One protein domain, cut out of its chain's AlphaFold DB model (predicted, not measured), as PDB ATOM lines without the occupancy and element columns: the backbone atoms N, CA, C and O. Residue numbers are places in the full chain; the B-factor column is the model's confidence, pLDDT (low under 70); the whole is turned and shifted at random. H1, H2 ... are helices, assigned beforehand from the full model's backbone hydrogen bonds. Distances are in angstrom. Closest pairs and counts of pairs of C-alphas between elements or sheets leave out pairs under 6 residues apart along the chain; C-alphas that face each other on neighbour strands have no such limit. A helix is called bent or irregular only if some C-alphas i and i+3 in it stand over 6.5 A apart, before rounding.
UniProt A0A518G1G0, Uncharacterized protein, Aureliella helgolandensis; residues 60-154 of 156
ATOM      1  N   GLY A  60      -0.075 -43.679 -10.200       78.38
ATOM      2  CA  GLY A  60      -0.510 -45.026 -10.583       78.38
ATOM      3  C   GLY A  60      -1.996 -45.134 -10.951       78.38
ATOM      4  O   GLY A  60      -2.328 -45.773 -11.944       78.38
ATOM      5  N   THR A  61      -2.894 -44.463 -10.226       78.62
ATOM      6  CA  THR A  61      -4.335 -44.459 -10.554       78.62
ATOM      7  C   THR A  61      -4.619 -43.737 -11.869       78.62
ATOM      8  O   THR A  61      -5.431 -44.201 -12.667       78.62
ATOM      9  N   MET A  62      -3.888 -42.653 -12.142       76.06
ATOM     10  CA  MET A  62      -3.998 -41.898 -13.390       76.06
ATOM     11  C   MET A  62      -3.507 -42.727 -14.585       76.06
ATOM     12  O   MET A  62      -4.152 -42.752 -15.632       76.06
ATOM     13  N   LEU A  63      -2.409 -43.468 -14.404       80.62
ATOM     14  CA  LEU A  63      -1.871 -44.374 -15.416       80.62
ATOM     15  C   LEU A  63      -2.823 -45.543 -15.702       80.62
ATOM     16  O   LEU A  63      -3.058 -45.858 -16.865       80.62
ATOM     17  N   ILE A  64      -3.418 -46.147 -14.668       84.19
ATOM     18  CA  ILE A  64      -4.411 -47.221 -14.829       84.19
ATOM     19  C   ILE A  64      -5.659 -46.704 -15.550       84.19
ATOM     20  O   ILE A  64      -6.145 -47.379 -16.453       84.19
ATOM     21  N   MET A  65      -6.154 -45.509 -15.210       76.94
ATOM     22  CA  MET A  65      -7.276 -44.888 -15.925       76.94
ATOM     23  C   MET A  65      -6.951 -44.611 -17.393       76.94
ATOM     24  O   MET A  65      -7.768 -44.871 -18.271       76.94
ATOM     25  N   LEU A  66      -5.749 -44.114 -17.682       80.69
ATOM     26  CA  LEU A  66      -5.323 -43.904 -19.060       80.69
ATOM     27  C   LEU A  66      -5.273 -45.235 -19.819       80.69
ATOM     28  O   LEU A  66      -5.778 -45.332 -20.935       80.69
ATOM     29  N   LEU A  67      -4.707 -46.271 -19.197       84.56
ATOM     30  CA  LEU A  67      -4.591 -47.594 -19.797       84.56
ATOM     31  C   LEU A  67      -5.965 -48.225 -20.052       84.56
ATOM     32  O   LEU A  67      -6.163 -48.829 -21.103       84.56
ATOM     33  N   THR A  68      -6.926 -48.070 -19.136       82.62
ATOM     34  CA  THR A  68      -8.291 -48.580 -19.328       82.62
ATOM     35  C   THR A  68      -9.041 -47.811 -20.404       82.62
ATOM     36  O   THR A  68      -9.736 -48.437 -21.197       82.62
ATOM     37  N   VAL A  69      -8.864 -46.491 -20.511       81.31
ATOM     38  CA  VAL A  69      -9.460 -45.684 -21.590       81.31
ATOM     39  C   VAL A  69      -8.893 -46.084 -22.949       81.31
ATOM     40  O   VAL A  69      -9.650 -46.335 -23.888       81.31
ATOM     41  N   VAL A  70      -7.567 -46.199 -23.058       83.25
ATOM     42  CA  VAL A  70      -6.907 -46.637 -24.295       83.25
ATOM     43  C   VAL A  70      -7.303 -48.075 -24.628       83.25
ATOM     44  O   VAL A  70      -7.669 -48.355 -25.765       83.25
ATOM     45  N   GLY A  71      -7.304 -48.974 -23.643       83.81
ATOM     46  CA  GLY A  71      -7.702 -50.371 -23.808       83.81
ATOM     47  C   GLY A  71      -9.158 -50.528 -24.245       83.81
ATOM     48  O   GLY A  71      -9.435 -51.285 -25.172       83.81
ATOM     49  N   ALA A  72     -10.085 -49.774 -23.649       79.19
ATOM     50  CA  ALA A  72     -11.490 -49.754 -24.054       79.19
ATOM     51  C   ALA A  72     -11.665 -49.182 -25.467       79.19
ATOM     52  O   ALA A  72     -12.430 -49.732 -26.258       79.19
ATOM     53  N   GLY A  73     -10.915 -48.130 -25.813       77.62
ATOM     54  CA  GLY A  73     -10.876 -47.578 -27.166       77.62
ATOM     55  C   GLY A  73     -10.406 -48.614 -28.185       77.62
ATOM     56  O   GLY A  73     -11.115 -48.899 -29.144       77.62
ATOM     57  N   VAL A  74      -9.259 -49.249 -27.944       79.69
ATOM     58  CA  VAL A  74      -8.720 -50.313 -28.806       79.69
ATOM     59  C   VAL A  74      -9.689 -51.493 -28.902       79.69
ATOM     60  O   VAL A  74      -9.941 -51.979 -30.001       79.69
ATOM     61  N   GLY A  75     -10.292 -51.921 -27.791       80.62
ATOM     62  CA  GLY A  75     -11.296 -52.985 -27.777       80.62
ATOM     63  C   GLY A  75     -12.526 -52.647 -28.623       80.62
ATOM     64  O   GLY A  75     -12.998 -53.488 -29.386       80.62
ATOM     65  N   LEU A  76     -13.000 -51.399 -28.560       74.62
ATOM     66  CA  LEU A  76     -14.092 -50.911 -29.399       74.62
ATOM     67  C   LEU A  76     -13.690 -50.876 -30.882       74.62
ATOM     68  O   LEU A  76     -14.467 -51.315 -31.729       74.62
ATOM     69  N   LEU A  77     -12.473 -50.419 -31.206       71.12
ATOM     70  CA  LEU A  77     -11.944 -50.461 -32.575       71.12
ATOM     71  C   LEU A  77     -11.887 -51.895 -33.106       71.12
ATOM     72  O   LEU A  77     -12.335 -52.139 -34.222       71.12
ATOM     73  N   ILE A  78     -11.375 -52.839 -32.314       73.50
ATOM     74  CA  ILE A  78     -11.301 -54.258 -32.685       73.50
ATOM     75  C   ILE A  78     -12.708 -54.820 -32.894       73.50
ATOM     76  O   ILE A  78     -12.959 -55.488 -33.894       73.50
ATOM     77  N   TYR A  79     -13.651 -54.507 -32.005       74.00
ATOM     78  CA  TYR A  79     -15.039 -54.939 -32.137       74.00
ATOM     79  C   TYR A  79     -15.677 -54.474 -33.451       74.00
ATOM     80  O   TYR A  79     -16.341 -55.254 -34.133       74.00
ATOM     81  N   TYR A  80     -15.456 -53.214 -33.833       67.19
ATOM     82  CA  TYR A  80     -15.924 -52.695 -35.116       67.19
ATOM     83  C   TYR A  80     -15.148 -53.273 -36.301       67.19
ATOM     84  O   TYR A  80     -15.766 -53.589 -37.314       67.19
ATOM     85  N   ALA A  81     -13.834 -53.477 -36.178       64.25
ATOM     86  CA  ALA A  81     -13.002 -54.092 -37.213       64.25
ATOM     87  C   ALA A  81     -13.462 -55.520 -37.542       64.25
ATOM     88  O   ALA A  81     -13.563 -55.881 -38.711       64.25
ATOM     89  N   LEU A  82     -13.840 -56.305 -36.529       66.50
ATOM     90  CA  LEU A  82     -14.395 -57.653 -36.696       66.50
ATOM     91  C   LEU A  82     -15.788 -57.669 -37.344       66.50
ATOM     92  O   LEU A  82     -16.255 -58.722 -37.759       66.50
ATOM     93  N   ARG A  83     -16.466 -56.523 -37.444       66.94
ATOM     94  CA  ARG A  83     -17.720 -56.389 -38.200       66.94
ATOM     95  C   ARG A  83     -17.494 -55.955 -39.648       66.94
ATOM     96  O   ARG A  83     -18.459 -55.904 -40.405       66.94
ATOM     97  N   VAL A  84     -16.257 -55.634 -40.042       58.72
ATOM     98  CA  VAL A  84     -15.919 -55.272 -41.423       58.72
ATOM     99  C   VAL A  84     -15.708 -56.550 -42.237       58.72
ATOM    100  O   VAL A  84     -14.731 -57.262 -41.990       58.72
ATOM    101  N   PRO A  85     -16.543 -56.814 -43.262       55.94
ATOM    102  CA  PRO A  85     -16.489 -58.058 -44.027       55.94
ATOM    103  C   PRO A  85     -15.138 -58.324 -44.698       55.94
ATOM    104  O   PRO A  85     -14.764 -59.477 -44.861       55.94
ATOM    105  N   ALA A  86     -14.394 -57.271 -45.055       58.84
ATOM    106  CA  ALA A  86     -13.072 -57.377 -45.674       58.84
ATOM    107  C   ALA A  86     -11.992 -57.889 -44.707       58.84
ATOM    108  O   ALA A  86     -11.146 -58.691 -45.086       58.84
ATOM    109  N   ILE A  87     -12.037 -57.458 -43.441       59.97
ATOM    110  CA  ILE A  87     -11.104 -57.948 -42.420       59.97
ATOM    111  C   ILE A  87     -11.485 -59.374 -42.052       59.97
ATOM    112  O   ILE A  87     -10.614 -60.228 -41.970       59.97
ATOM    113  N   THR A  88     -12.778 -59.665 -41.894       60.03
ATOM    114  CA  THR A  88     -13.220 -61.031 -41.608       60.03
ATOM    115  C   THR A  88     -12.960 -61.980 -42.763       60.03
ATOM    116  O   THR A  88     -12.666 -63.128 -42.486       60.03
ATOM    117  N   SER A  89     -13.025 -61.546 -44.028       59.38
ATOM    118  CA  SER A  89     -12.709 -62.404 -45.176       59.38
ATOM    119  C   SER A  89     -11.219 -62.712 -45.267       59.38
ATOM    120  O   SER A  89     -10.859 -63.839 -45.576       59.38
ATOM    121  N   GLU A  90     -10.355 -61.740 -44.962       60.69
ATOM    122  CA  GLU A  90      -8.904 -61.948 -44.864       60.69
ATOM    123  C   GLU A  90      -8.570 -62.852 -43.669       60.69
ATOM    124  O   GLU A  90      -7.840 -63.829 -43.811       60.69
ATOM    125  N   LEU A  91      -9.174 -62.595 -42.503       65.88
ATOM    126  CA  LEU A  91      -8.995 -63.417 -41.308       65.88
ATOM    127  C   LEU A  91      -9.514 -64.840 -41.538       65.88
ATOM    128  O   LEU A  91      -8.826 -65.798 -41.224       65.88
ATOM    129  N   ASN A  92     -10.696 -65.002 -42.131       60.50
ATOM    130  CA  ASN A  92     -11.265 -66.304 -42.458       60.50
ATOM    131  C   ASN A  92     -10.470 -67.016 -43.560       60.50
ATOM    132  O   ASN A  92     -10.332 -68.234 -43.494       60.50
ATOM    133  N   ALA A  93      -9.876 -66.292 -44.516       64.62
ATOM    134  CA  ALA A  93      -8.921 -66.863 -45.466       64.62
ATOM    135  C   ALA A  93      -7.660 -67.378 -44.751       64.62
ATOM    136  O   ALA A  93      -7.226 -68.497 -45.019       64.62
ATOM    137  N   TRP A  94      -7.132 -66.626 -43.780       66.88
ATOM    138  CA  TRP A  94      -6.039 -67.069 -42.905       66.88
ATOM    139  C   TRP A  94      -6.433 -68.250 -42.006       66.88
ATOM    140  O   TRP A  94      -5.622 -69.142 -41.771       66.88
ATOM    141  N   LEU A  95      -7.682 -68.296 -41.536       76.38
ATOM    142  CA  LEU A  95      -8.256 -69.399 -40.759       76.38
ATOM    143  C   LEU A  95      -8.714 -70.584 -41.641       76.38
ATOM    144  O   LEU A  95      -9.254 -71.560 -41.119       76.38
ATOM    145  N   GLY A  96      -8.509 -70.531 -42.964       64.62
ATOM    146  CA  GLY A  96      -8.811 -71.625 -43.894       64.62
ATOM    147  C   GLY A  96     -10.298 -71.833 -44.218       64.62
ATOM    148  O   GLY A  96     -10.664 -72.874 -44.759       64.62
ATOM    149  N   ARG A  97     -11.168 -70.865 -43.911       62.78
ATOM    150  CA  ARG A  97     -12.590 -70.838 -44.294       62.78
ATOM    151  C   ARG A  97     -12.851 -69.719 -45.307       62.78
ATOM    152  O   ARG A  97     -13.342 -68.669 -44.925       62.78
ATOM    153  N   PRO A  98     -12.539 -69.893 -46.596       56.06
ATOM    154  CA  PRO A  98     -12.827 -68.858 -47.581       56.06
ATOM    155  C   PRO A  98     -14.346 -68.658 -47.707       56.06
ATOM    156  O   PRO A  98     -15.058 -69.531 -48.202       56.06
ATOM    157  N   ASP A  99     -14.845 -67.510 -47.250       57.66
ATOM    158  CA  ASP A  99     -16.226 -67.107 -47.498       57.66
ATOM    159  C   ASP A  99     -16.384 -66.702 -48.970       57.66
ATOM    160  O   ASP A  99     -15.559 -65.975 -49.531       57.66
ATOM    161  N   ALA A 100     -17.455 -67.177 -49.611       55.00
ATOM    162  CA  ALA A 100     -17.786 -66.809 -50.982       55.00
ATOM    163  C   ALA A 100     -17.973 -65.287 -51.074       55.00
ATOM    164  O   ALA A 100     -18.774 -64.716 -50.332       55.00
ATOM    165  N   ILE A 101     -17.221 -64.654 -51.979       57.69
ATOM    166  CA  ILE A 101     -17.154 -63.204 -52.203       57.69
ATOM    167  C   ILE A 101     -18.572 -62.629 -52.293       57.69
ATOM    168  O   ILE A 101     -19.237 -62.697 -53.326       57.69
ATOM    169  N   ARG A 102     -19.051 -62.069 -51.182       54.88
ATOM    170  CA  ARG A 102     -20.351 -61.412 -51.099       54.88
ATOM    171  C   ARG A 102     -20.110 -59.927 -51.323       54.88
ATOM    172  O   ARG A 102     -19.965 -59.160 -50.373       54.88
ATOM    173  N   ASP A 103     -20.029 -59.536 -52.594       58.06
ATOM    174  CA  ASP A 103     -19.978 -58.129 -53.000       58.06
ATOM    175  C   ASP A 103     -21.325 -57.475 -52.669       58.06
ATOM    176  O   ASP A 103     -22.266 -57.437 -53.459       58.06
ATOM    177  N   THR A 104     -21.461 -57.066 -51.413       65.19
ATOM    178  CA  THR A 104     -22.660 -56.426 -50.887       65.19
ATOM    179  C   THR A 104     -22.304 -54.987 -50.551       65.19
ATOM    180  O   THR A 104     -21.246 -54.711 -49.986       65.19
ATOM    181  N   ALA A 105     -23.182 -54.045 -50.902       63.34
ATOM    182  CA  ALA A 105     -23.024 -52.623 -50.585       63.34
ATOM    183  C   ALA A 105     -22.720 -52.373 -49.088       63.34
ATOM    184  O   ALA A 105     -22.031 -51.415 -48.736       63.34
ATOM    185  N   GLU A 106     -23.153 -53.290 -48.222       62.47
ATOM    186  CA  GLU A 106     -22.856 -53.326 -46.789       62.47
ATOM    187  C   GLU A 106     -21.358 -53.492 -46.472       62.47
ATOM    188  O   GLU A 106     -20.856 -52.854 -45.548       62.47
ATOM    189  N   ALA A 107     -20.603 -54.265 -47.261       64.62
ATOM    190  CA  ALA A 107     -19.161 -54.434 -47.065       64.62
ATOM    191  C   ALA A 107     -18.384 -53.138 -47.336       64.62
ATOM    192  O   ALA A 107     -17.499 -52.765 -46.562       64.62
ATOM    193  N   ARG A 108     -18.768 -52.403 -48.388       67.69
ATOM    194  CA  ARG A 108     -18.187 -51.086 -48.707       67.69
ATOM    195  C   ARG A 108     -18.539 -50.056 -47.639       67.69
ATOM    196  O   ARG A 108     -17.674 -49.305 -47.195       67.69
ATOM    197  N   LYS A 109     -19.789 -50.057 -47.168       64.62
ATOM    198  CA  LYS A 109     -20.236 -49.194 -46.068       64.62
ATOM    199  C   LYS A 109     -19.433 -49.452 -44.787       64.62
ATOM    200  O   LYS A 109     -18.993 -48.500 -44.149       64.62
ATOM    201  N   ALA A 110     -19.183 -50.715 -44.444       64.06
ATOM    202  CA  ALA A 110     -18.383 -51.079 -43.276       64.06
ATOM    203  C   ALA A 110     -16.912 -50.635 -43.394       64.06
ATOM    204  O   ALA A 110     -16.355 -50.128 -42.422       64.06
ATOM    205  N   GLN A 111     -16.295 -50.749 -44.578       65.56
ATOM    206  CA  GLN A 111     -14.937 -50.236 -44.823       65.56
ATOM    207  C   GLN A 111     -14.846 -48.715 -44.651       65.56
ATOM    208  O   GLN A 111     -13.911 -48.225 -44.019       65.56
ATOM    209  N   VAL A 112     -15.829 -47.964 -45.164       71.38
ATOM    210  CA  VAL A 112     -15.880 -46.501 -45.001       71.38
ATOM    211  C   VAL A 112     -16.038 -46.124 -43.531       71.38
ATOM    212  O   VAL A 112     -15.332 -45.238 -43.055       71.38
ATOM    213  N   ILE A 113     -16.911 -46.816 -42.792       70.38
ATOM    214  CA  ILE A 113     -17.087 -46.589 -41.351       70.38
ATOM    215  C   ILE A 113     -15.782 -46.868 -40.601       70.38
ATOM    216  O   ILE A 113     -15.397 -46.066 -39.759       70.38
ATOM    217  N   PHE A 114     -15.075 -47.952 -40.923       69.75
ATOM    218  CA  PHE A 114     -13.791 -48.269 -40.299       69.75
ATOM    219  C   PHE A 114     -12.722 -47.208 -40.581       69.75
ATOM    220  O   PHE A 114     -12.075 -46.735 -39.649       69.75
ATOM    221  N   ALA A 115     -12.572 -46.787 -41.838       73.06
ATOM    222  CA  ALA A 115     -11.619 -45.744 -42.213       73.06
ATOM    223  C   ALA A 115     -11.943 -44.406 -41.532       73.06
ATOM    224  O   ALA A 115     -11.052 -43.747 -40.993       73.06
ATOM    225  N   LEU A 116     -13.229 -44.040 -41.495       73.81
ATOM    226  CA  LEU A 116     -13.699 -42.855 -40.788       73.81
ATOM    227  C   LEU A 116     -13.371 -42.963 -39.297       73.81
ATOM    228  O   LEU A 116     -12.821 -42.026 -38.733       73.81
ATOM    229  N   PHE A 117     -13.625 -44.121 -38.684       74.50
ATOM    230  CA  PHE A 117     -13.371 -44.348 -37.268       74.50
ATOM    231  C   PHE A 117     -11.882 -44.268 -36.926       74.50
ATOM    232  O   PHE A 117     -11.532 -43.600 -35.962       74.50
ATOM    233  N   VAL A 118     -10.998 -44.876 -37.722       78.81
ATOM    234  CA  VAL A 118      -9.538 -44.780 -37.544       78.81
ATOM    235  C   VAL A 118      -9.069 -43.327 -37.602       78.81
ATOM    236  O   VAL A 118      -8.213 -42.927 -36.815       78.81
ATOM    237  N   TYR A 119      -9.657 -42.525 -38.489       78.06
ATOM    238  CA  TYR A 119      -9.301 -41.118 -38.628       78.06
ATOM    239  C   TYR A 119      -9.879 -40.243 -37.503       78.06
ATOM    240  O   TYR A 119      -9.213 -39.336 -37.009       78.06
ATOM    241  N   THR A 120     -11.105 -40.522 -37.050       77.88
ATOM    242  CA  THR A 120     -11.772 -39.744 -35.993       77.88
ATOM    243  C   THR A 120     -11.416 -40.197 -34.578       77.88
ATOM    244  O   THR A 120     -11.567 -39.418 -33.643       77.88
ATOM    245  N   ALA A 121     -10.934 -41.425 -34.391       77.44
ATOM    246  CA  ALA A 121     -10.550 -41.976 -33.091       77.44
ATOM    247  C   ALA A 121      -9.502 -41.131 -32.344       77.44
ATOM    248  O   ALA A 121      -9.747 -40.826 -31.176       77.44
ATOM    249  N   PRO A 122      -8.378 -40.689 -32.953       77.44
ATOM    250  CA  PRO A 122      -7.415 -39.836 -32.252       77.44
ATOM    251  C   PRO A 122      -8.006 -38.470 -31.875       77.44
ATOM    252  O   PRO A 122      -7.708 -37.952 -30.801       77.44
ATOM    253  N   LEU A 123      -8.898 -37.914 -32.705       78.75
ATOM    254  CA  LEU A 123      -9.644 -36.692 -32.384       78.75
ATOM    255  C   LEU A 123     -10.593 -36.901 -31.196       78.75
ATOM    256  O   LEU A 123     -10.599 -36.096 -30.266       78.75
ATOM    257  N   GLY A 124     -11.357 -37.994 -31.196       76.50
ATOM    258  CA  GLY A 124     -12.247 -38.352 -30.091       76.50
ATOM    259  C   GLY A 124     -11.481 -38.574 -28.788       76.50
ATOM    260  O   GLY A 124     -11.888 -38.075 -27.742       76.50
ATOM    261  N   LEU A 125     -10.328 -39.245 -28.861       79.50
ATOM    262  CA  LEU A 125      -9.445 -39.450 -27.717       79.50
ATOM    263  C   LEU A 125      -8.913 -38.119 -27.172       79.50
ATOM    264  O   LEU A 125      -8.925 -37.917 -25.961       79.50
ATOM    265  N   ALA A 126      -8.497 -37.194 -28.040       77.81
ATOM    266  CA  ALA A 126      -8.018 -35.879 -27.621       77.81
ATOM    267  C   ALA A 126      -9.105 -35.079 -26.882       77.81
ATOM    268  O   ALA A 126      -8.849 -34.541 -25.803       77.81
ATOM    269  N   VAL A 127     -10.331 -35.054 -27.419       81.56
ATOM    270  CA  VAL A 127     -11.482 -34.401 -26.771       81.56
ATOM    271  C   VAL A 127     -11.807 -35.065 -25.433       81.56
ATOM    272  O   VAL A 127     -12.064 -34.374 -24.449       81.56
ATOM    273  N   PHE A 128     -11.752 -36.395 -25.371       81.50
ATOM    274  CA  PHE A 128     -12.013 -37.140 -24.145       81.50
ATOM    275  C   PHE A 128     -10.973 -36.849 -23.057       81.50
ATOM    276  O   PHE A 128     -11.341 -36.530 -21.929       81.50
ATOM    277  N   VAL A 129      -9.679 -36.900 -23.389       83.38
ATOM    278  CA  VAL A 129      -8.586 -36.584 -22.453       83.38
ATOM    279  C   VAL A 129      -8.693 -35.140 -21.966       83.38
ATOM    280  O   VAL A 129      -8.543 -34.881 -20.771       83.38
ATOM    281  N   TYR A 130      -9.009 -34.205 -22.864       84.31
ATOM    282  CA  TYR A 130      -9.250 -32.811 -22.507       84.31
ATOM    283  C   TYR A 130     -10.430 -32.665 -21.532       84.31
ATOM    284  O   TYR A 130     -10.310 -31.992 -20.506       84.31
ATOM    285  N   GLY A 131     -11.546 -33.345 -21.807       86.75
ATOM    286  CA  GLY A 131     -12.711 -33.379 -20.924       86.75
ATOM    287  C   GLY A 131     -12.386 -33.968 -19.552       86.75
ATOM    288  O   GLY A 131     -12.756 -33.388 -18.534       86.75
ATOM    289  N   LEU A 132     -11.624 -35.063 -19.505       84.88
ATOM    290  CA  LEU A 132     -11.204 -35.693 -18.256       84.88
ATOM    291  C   LEU A 132     -10.345 -34.742 -17.413       84.88
ATOM    292  O   LEU A 132     -10.606 -34.569 -16.225       84.88
ATOM    293  N   HIS A 133      -9.378 -34.058 -18.034       86.94
ATOM    294  CA  HIS A 133      -8.582 -33.030 -17.360       86.94
ATOM    295  C   HIS A 133      -9.447 -31.888 -16.820       86.94
ATOM    296  O   HIS A 133      -9.210 -31.404 -15.711       86.94
ATOM    297  N   HIS A 134     -10.456 -31.462 -17.583       90.12
ATOM    298  CA  HIS A 134     -11.374 -30.412 -17.162       90.12
ATOM    299  C   HIS A 134     -12.206 -30.837 -15.945       90.12
ATOM    300  O   HIS A 134     -12.287 -30.090 -14.971       90.12
ATOM    301  N   VAL A 135     -12.755 -32.054 -15.962       86.25
ATOM    302  CA  VAL A 135     -13.540 -32.618 -14.853       86.25
ATOM    303  C   VAL A 135     -12.683 -32.794 -13.602       86.25
ATOM    304  O   VAL A 135     -13.088 -32.362 -12.527       86.25
ATOM    305  N   VAL A 136     -11.476 -33.353 -13.727       87.38
ATOM    306  CA  VAL A 136     -10.552 -33.513 -12.591       87.38
ATOM    307  C   VAL A 136     -10.189 -32.156 -11.990       87.38
ATOM    308  O   VAL A 136     -10.250 -31.980 -10.774       87.38
ATOM    309  N   ASN A 137      -9.879 -31.160 -12.824       88.56
ATOM    310  CA  ASN A 137      -9.595 -29.809 -12.342       88.56
ATOM    311  C   ASN A 137     -10.809 -29.161 -11.670       88.56
ATOM    312  O   ASN A 137     -10.645 -28.436 -10.689       88.56
ATOM    313  N   TRP A 138     -12.016 -29.410 -12.173       91.25
ATOM    314  CA  TRP A 138     -13.242 -28.902 -11.571       91.25
ATOM    315  C   TRP A 138     -13.512 -29.536 -10.200       91.25
ATOM    316  O   TRP A 138     -13.767 -28.815  -9.236       91.25
ATOM    317  N   ILE A 139     -13.348 -30.856 -10.075       91.44
ATOM    318  CA  ILE A 139     -13.487 -31.575  -8.800       91.44
ATOM    319  C   ILE A 139     -12.424 -31.119  -7.795       91.44
ATOM    320  O   ILE A 139     -12.756 -30.841  -6.646       91.44
ATOM    321  N   ASN A 140     -11.166 -30.967  -8.219       87.06
ATOM    322  CA  ASN A 140     -10.094 -30.476  -7.348       87.06
ATOM    323  C   ASN A 140     -10.382 -29.064  -6.819       87.06
ATOM    324  O   ASN A 140     -10.105 -28.773  -5.657       87.06
ATOM    325  N   ARG A 141     -10.977 -28.193  -7.646       86.06
ATOM    326  CA  ARG A 141     -11.420 -26.858  -7.215       86.06
ATOM    327  C   ARG A 141     -12.548 -26.937  -6.183       86.06
ATOM    328  O   ARG A 141     -12.465 -26.256  -5.168       86.06
ATOM    329  N   LEU A 142     -13.553 -27.784  -6.415       85.62
ATOM    330  CA  LEU A 142     -14.671 -27.982  -5.482       85.62
ATOM    331  C   LEU A 142     -14.226 -28.598  -4.147       85.62
ATOM    332  O   LEU A 142     -14.719 -28.211  -3.088       85.62
ATOM    333  N   SER A 143     -13.284 -29.539  -4.187       79.69
ATOM    334  CA  SER A 143     -12.723 -30.167  -2.989       79.69
ATOM    335  C   SER A 143     -11.951 -29.153  -2.142       79.69
ATOM    336  O   SER A 143     -12.177 -29.050  -0.939       79.69
ATOM    337  N   LYS A 144     -11.125 -28.308  -2.782       77.44
ATOM    338  CA  LYS A 144     -10.379 -27.254  -2.082       77.44
ATOM    339  C   LYS A 144     -11.303 -26.274  -1.350       77.44
ATOM    340  O   LYS A 144     -11.040 -25.959  -0.196       77.44
ATOM    341  N   SER A 145     -12.417 -25.876  -1.973       74.56
ATOM    342  CA  SER A 145     -13.392 -24.983  -1.330       74.56
ATOM    343  C   SER A 145     -14.121 -25.591  -0.128       74.56
ATOM    344  O   SER A 145     -14.636 -24.843   0.692       74.56
ATOM    345  N   ARG A 146     -14.185 -26.926  -0.001       66.88
ATOM    346  CA  ARG A 146     -14.749 -27.563   1.202       66.88
ATOM    347  C   ARG A 146     -13.758 -27.576   2.360       66.88
ATOM    348  O   ARG A 146     -14.166 -27.320   3.481       66.88
ATOM    349  N   HIS A 147     -12.474 -27.813   2.091       62.34
ATOM    350  CA  HIS A 147     -11.462 -27.836   3.151       62.34
ATOM    351  C   HIS A 147     -11.215 -26.468   3.797       62.34
ATOM    352  O   HIS A 147     -11.026 -26.417   5.004       62.34
ATOM    353  N   GLU A 148     -11.282 -25.365   3.041       63.41
ATOM    354  CA  GLU A 148     -11.184 -24.017   3.634       63.41
ATOM    355  C   GLU A 148     -12.359 -23.695   4.571       63.41
ATOM    356  O   GLU A 148     -12.160 -23.017   5.572       63.41
ATOM    357  N   ALA A 149     -13.562 -24.215   4.297       61.22
ATOM    358  CA  ALA A 149     -14.712 -24.015   5.176       61.22
ATOM    359  C   ALA A 149     -14.566 -24.784   6.500       61.22
ATOM    360  O   ALA A 149     -14.932 -24.262   7.545       61.22
ATOM    361  N   ASP A 150     -14.004 -25.994   6.474       61.69
ATOM    362  CA  ASP A 150     -13.824 -26.810   7.683       61.69
ATOM    363  C   ASP A 150     -12.701 -26.277   8.600       61.69
ATOM    364  O   ASP A 150     -12.801 -26.397   9.823       61.69
ATOM    365  N   ASP A 151     -11.653 -25.661   8.036       61.97
ATOM    366  CA  ASP A 151     -10.561 -25.043   8.809       61.97
ATOM    367  C   ASP A 151     -11.000 -23.742   9.512       61.97
ATOM    368  O   ASP A 151     -10.501 -23.434  10.598       61.97
ATOM    369  N   GLU A 152     -11.960 -23.001   8.945       64.94
ATOM    370  CA  GLU A 152     -12.526 -21.790   9.561       64.94
ATOM    371  C   GLU A 152     -13.317 -22.105  10.845       64.94
ATOM    372  O   GLU A 152     -13.216 -21.368  11.821       64.94
ATOM    373  N   PHE A 153     -14.021 -23.243  10.906       58.88
ATOM    374  CA  PHE A 153     -14.787 -23.666  12.092       58.88
ATOM    375  C   PHE A 153     -13.947 -24.348  13.189       58.88
ATOM    376  O   PHE A 153     -14.489 -24.740  14.222       58.88
ATOM    377  N   ARG A 154     -12.630 -24.526  12.996       58.66
ATOM    378  CA  ARG A 154     -11.745 -25.214  13.960       58.66
ATOM    379  C   ARG A 154     -10.982 -24.277  14.902       58.66
ATOM    380  O   ARG A 154     -10.139 -24.755  15.663       58.66
TER     381      ARG A 154
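AT A GLANCE: This is residues 60 to 154 of the 156 residues of an uncharacterized protein of Aureliella helgolandensis (UniProt A0A518G1G0). One very long helix, H3, bent partway along, makes the length of this model, and H1 runs back alongside its earlier part with few contacts. The short helix H2 sits across the end where H1 finishes and H3 starts, while residues 130 to 154 stick out at the opposite end as a single helical arm. The printed part has 95 residues with three named helices, in the order H1, H2, H3, and no named strand; the class is all helix. The whole is extended, with a radius of gyration of the C-alphas of 22.3 A and spans of 77 by 24 by 15 A.

HOW THE PARTS SIT: The longest helix, H3, residues 105 to 152, was assigned as one helix by its hydrogen bonds but is bent: C-alphas 119 and 122 are 6.8 A apart. Its arms, H3a, residues 105 to 119, and H3b, residues 122 to 152, stand at a steep tilt of 48 degrees. H1, residues 60 to 81, touches H3a with residues 77 to 81 alone, and H3a touches it with residues 114 to 118 alone. Their closest C-alphas, those of Ala 81 and Phe 114, are 6.6 A apart, and they run opposite ways at a shallow tilt of 22 degrees. H1 and H3b are near each other, with 8 pairs of C-alphas within 10 A. H2, residues 85 to 94, touches residues 107 to 111 of H3a, about perpendicular at 87 degrees; the closest C-alphas, those of Pro 85 and Ala 107, are 5.4 A apart. H1 and H2 are close but not clearly touching, the closest C-alphas being those of Ala 81 and Ile 87, 6.8 A apart, and their lines stand about perpendicular, at 90 degrees. H2 and H3b are apart. Every O i to N i+4 pair is within hydrogen-bond range in H1, H2 and H3a, and 26 of 27 are in H3b.

IN THESE COORDINATES: H3a measures 21.5 A from first to last C-alpha, beginning at C-alpha 105 at (-23.024, -52.623, -50.585). H3b measures 45.8 A and ends at C-alpha 152 at (-12.526, -21.790, 9.561). H1 measures 30.8 A from C-alpha 60 at (-0.510, -45.026, -10.583), and H2 13.8 A.

THE WHOLE: The C-alphas farthest apart, those of Ala 100 and Arg 154, are 77.4 A apart. Residues 60 to 65 of H1 and residues 130 to 154 stand free; without them the body spans 43 by 24 by 11 A. The link from H1 to H2 is tight, and that from H2 to H3, 10 residues, is short. The printed part has no cut. Its mean pLDDT is 72.5, with residues 80 to 94, 96 to 111, 114 and 146 to 154 under 70.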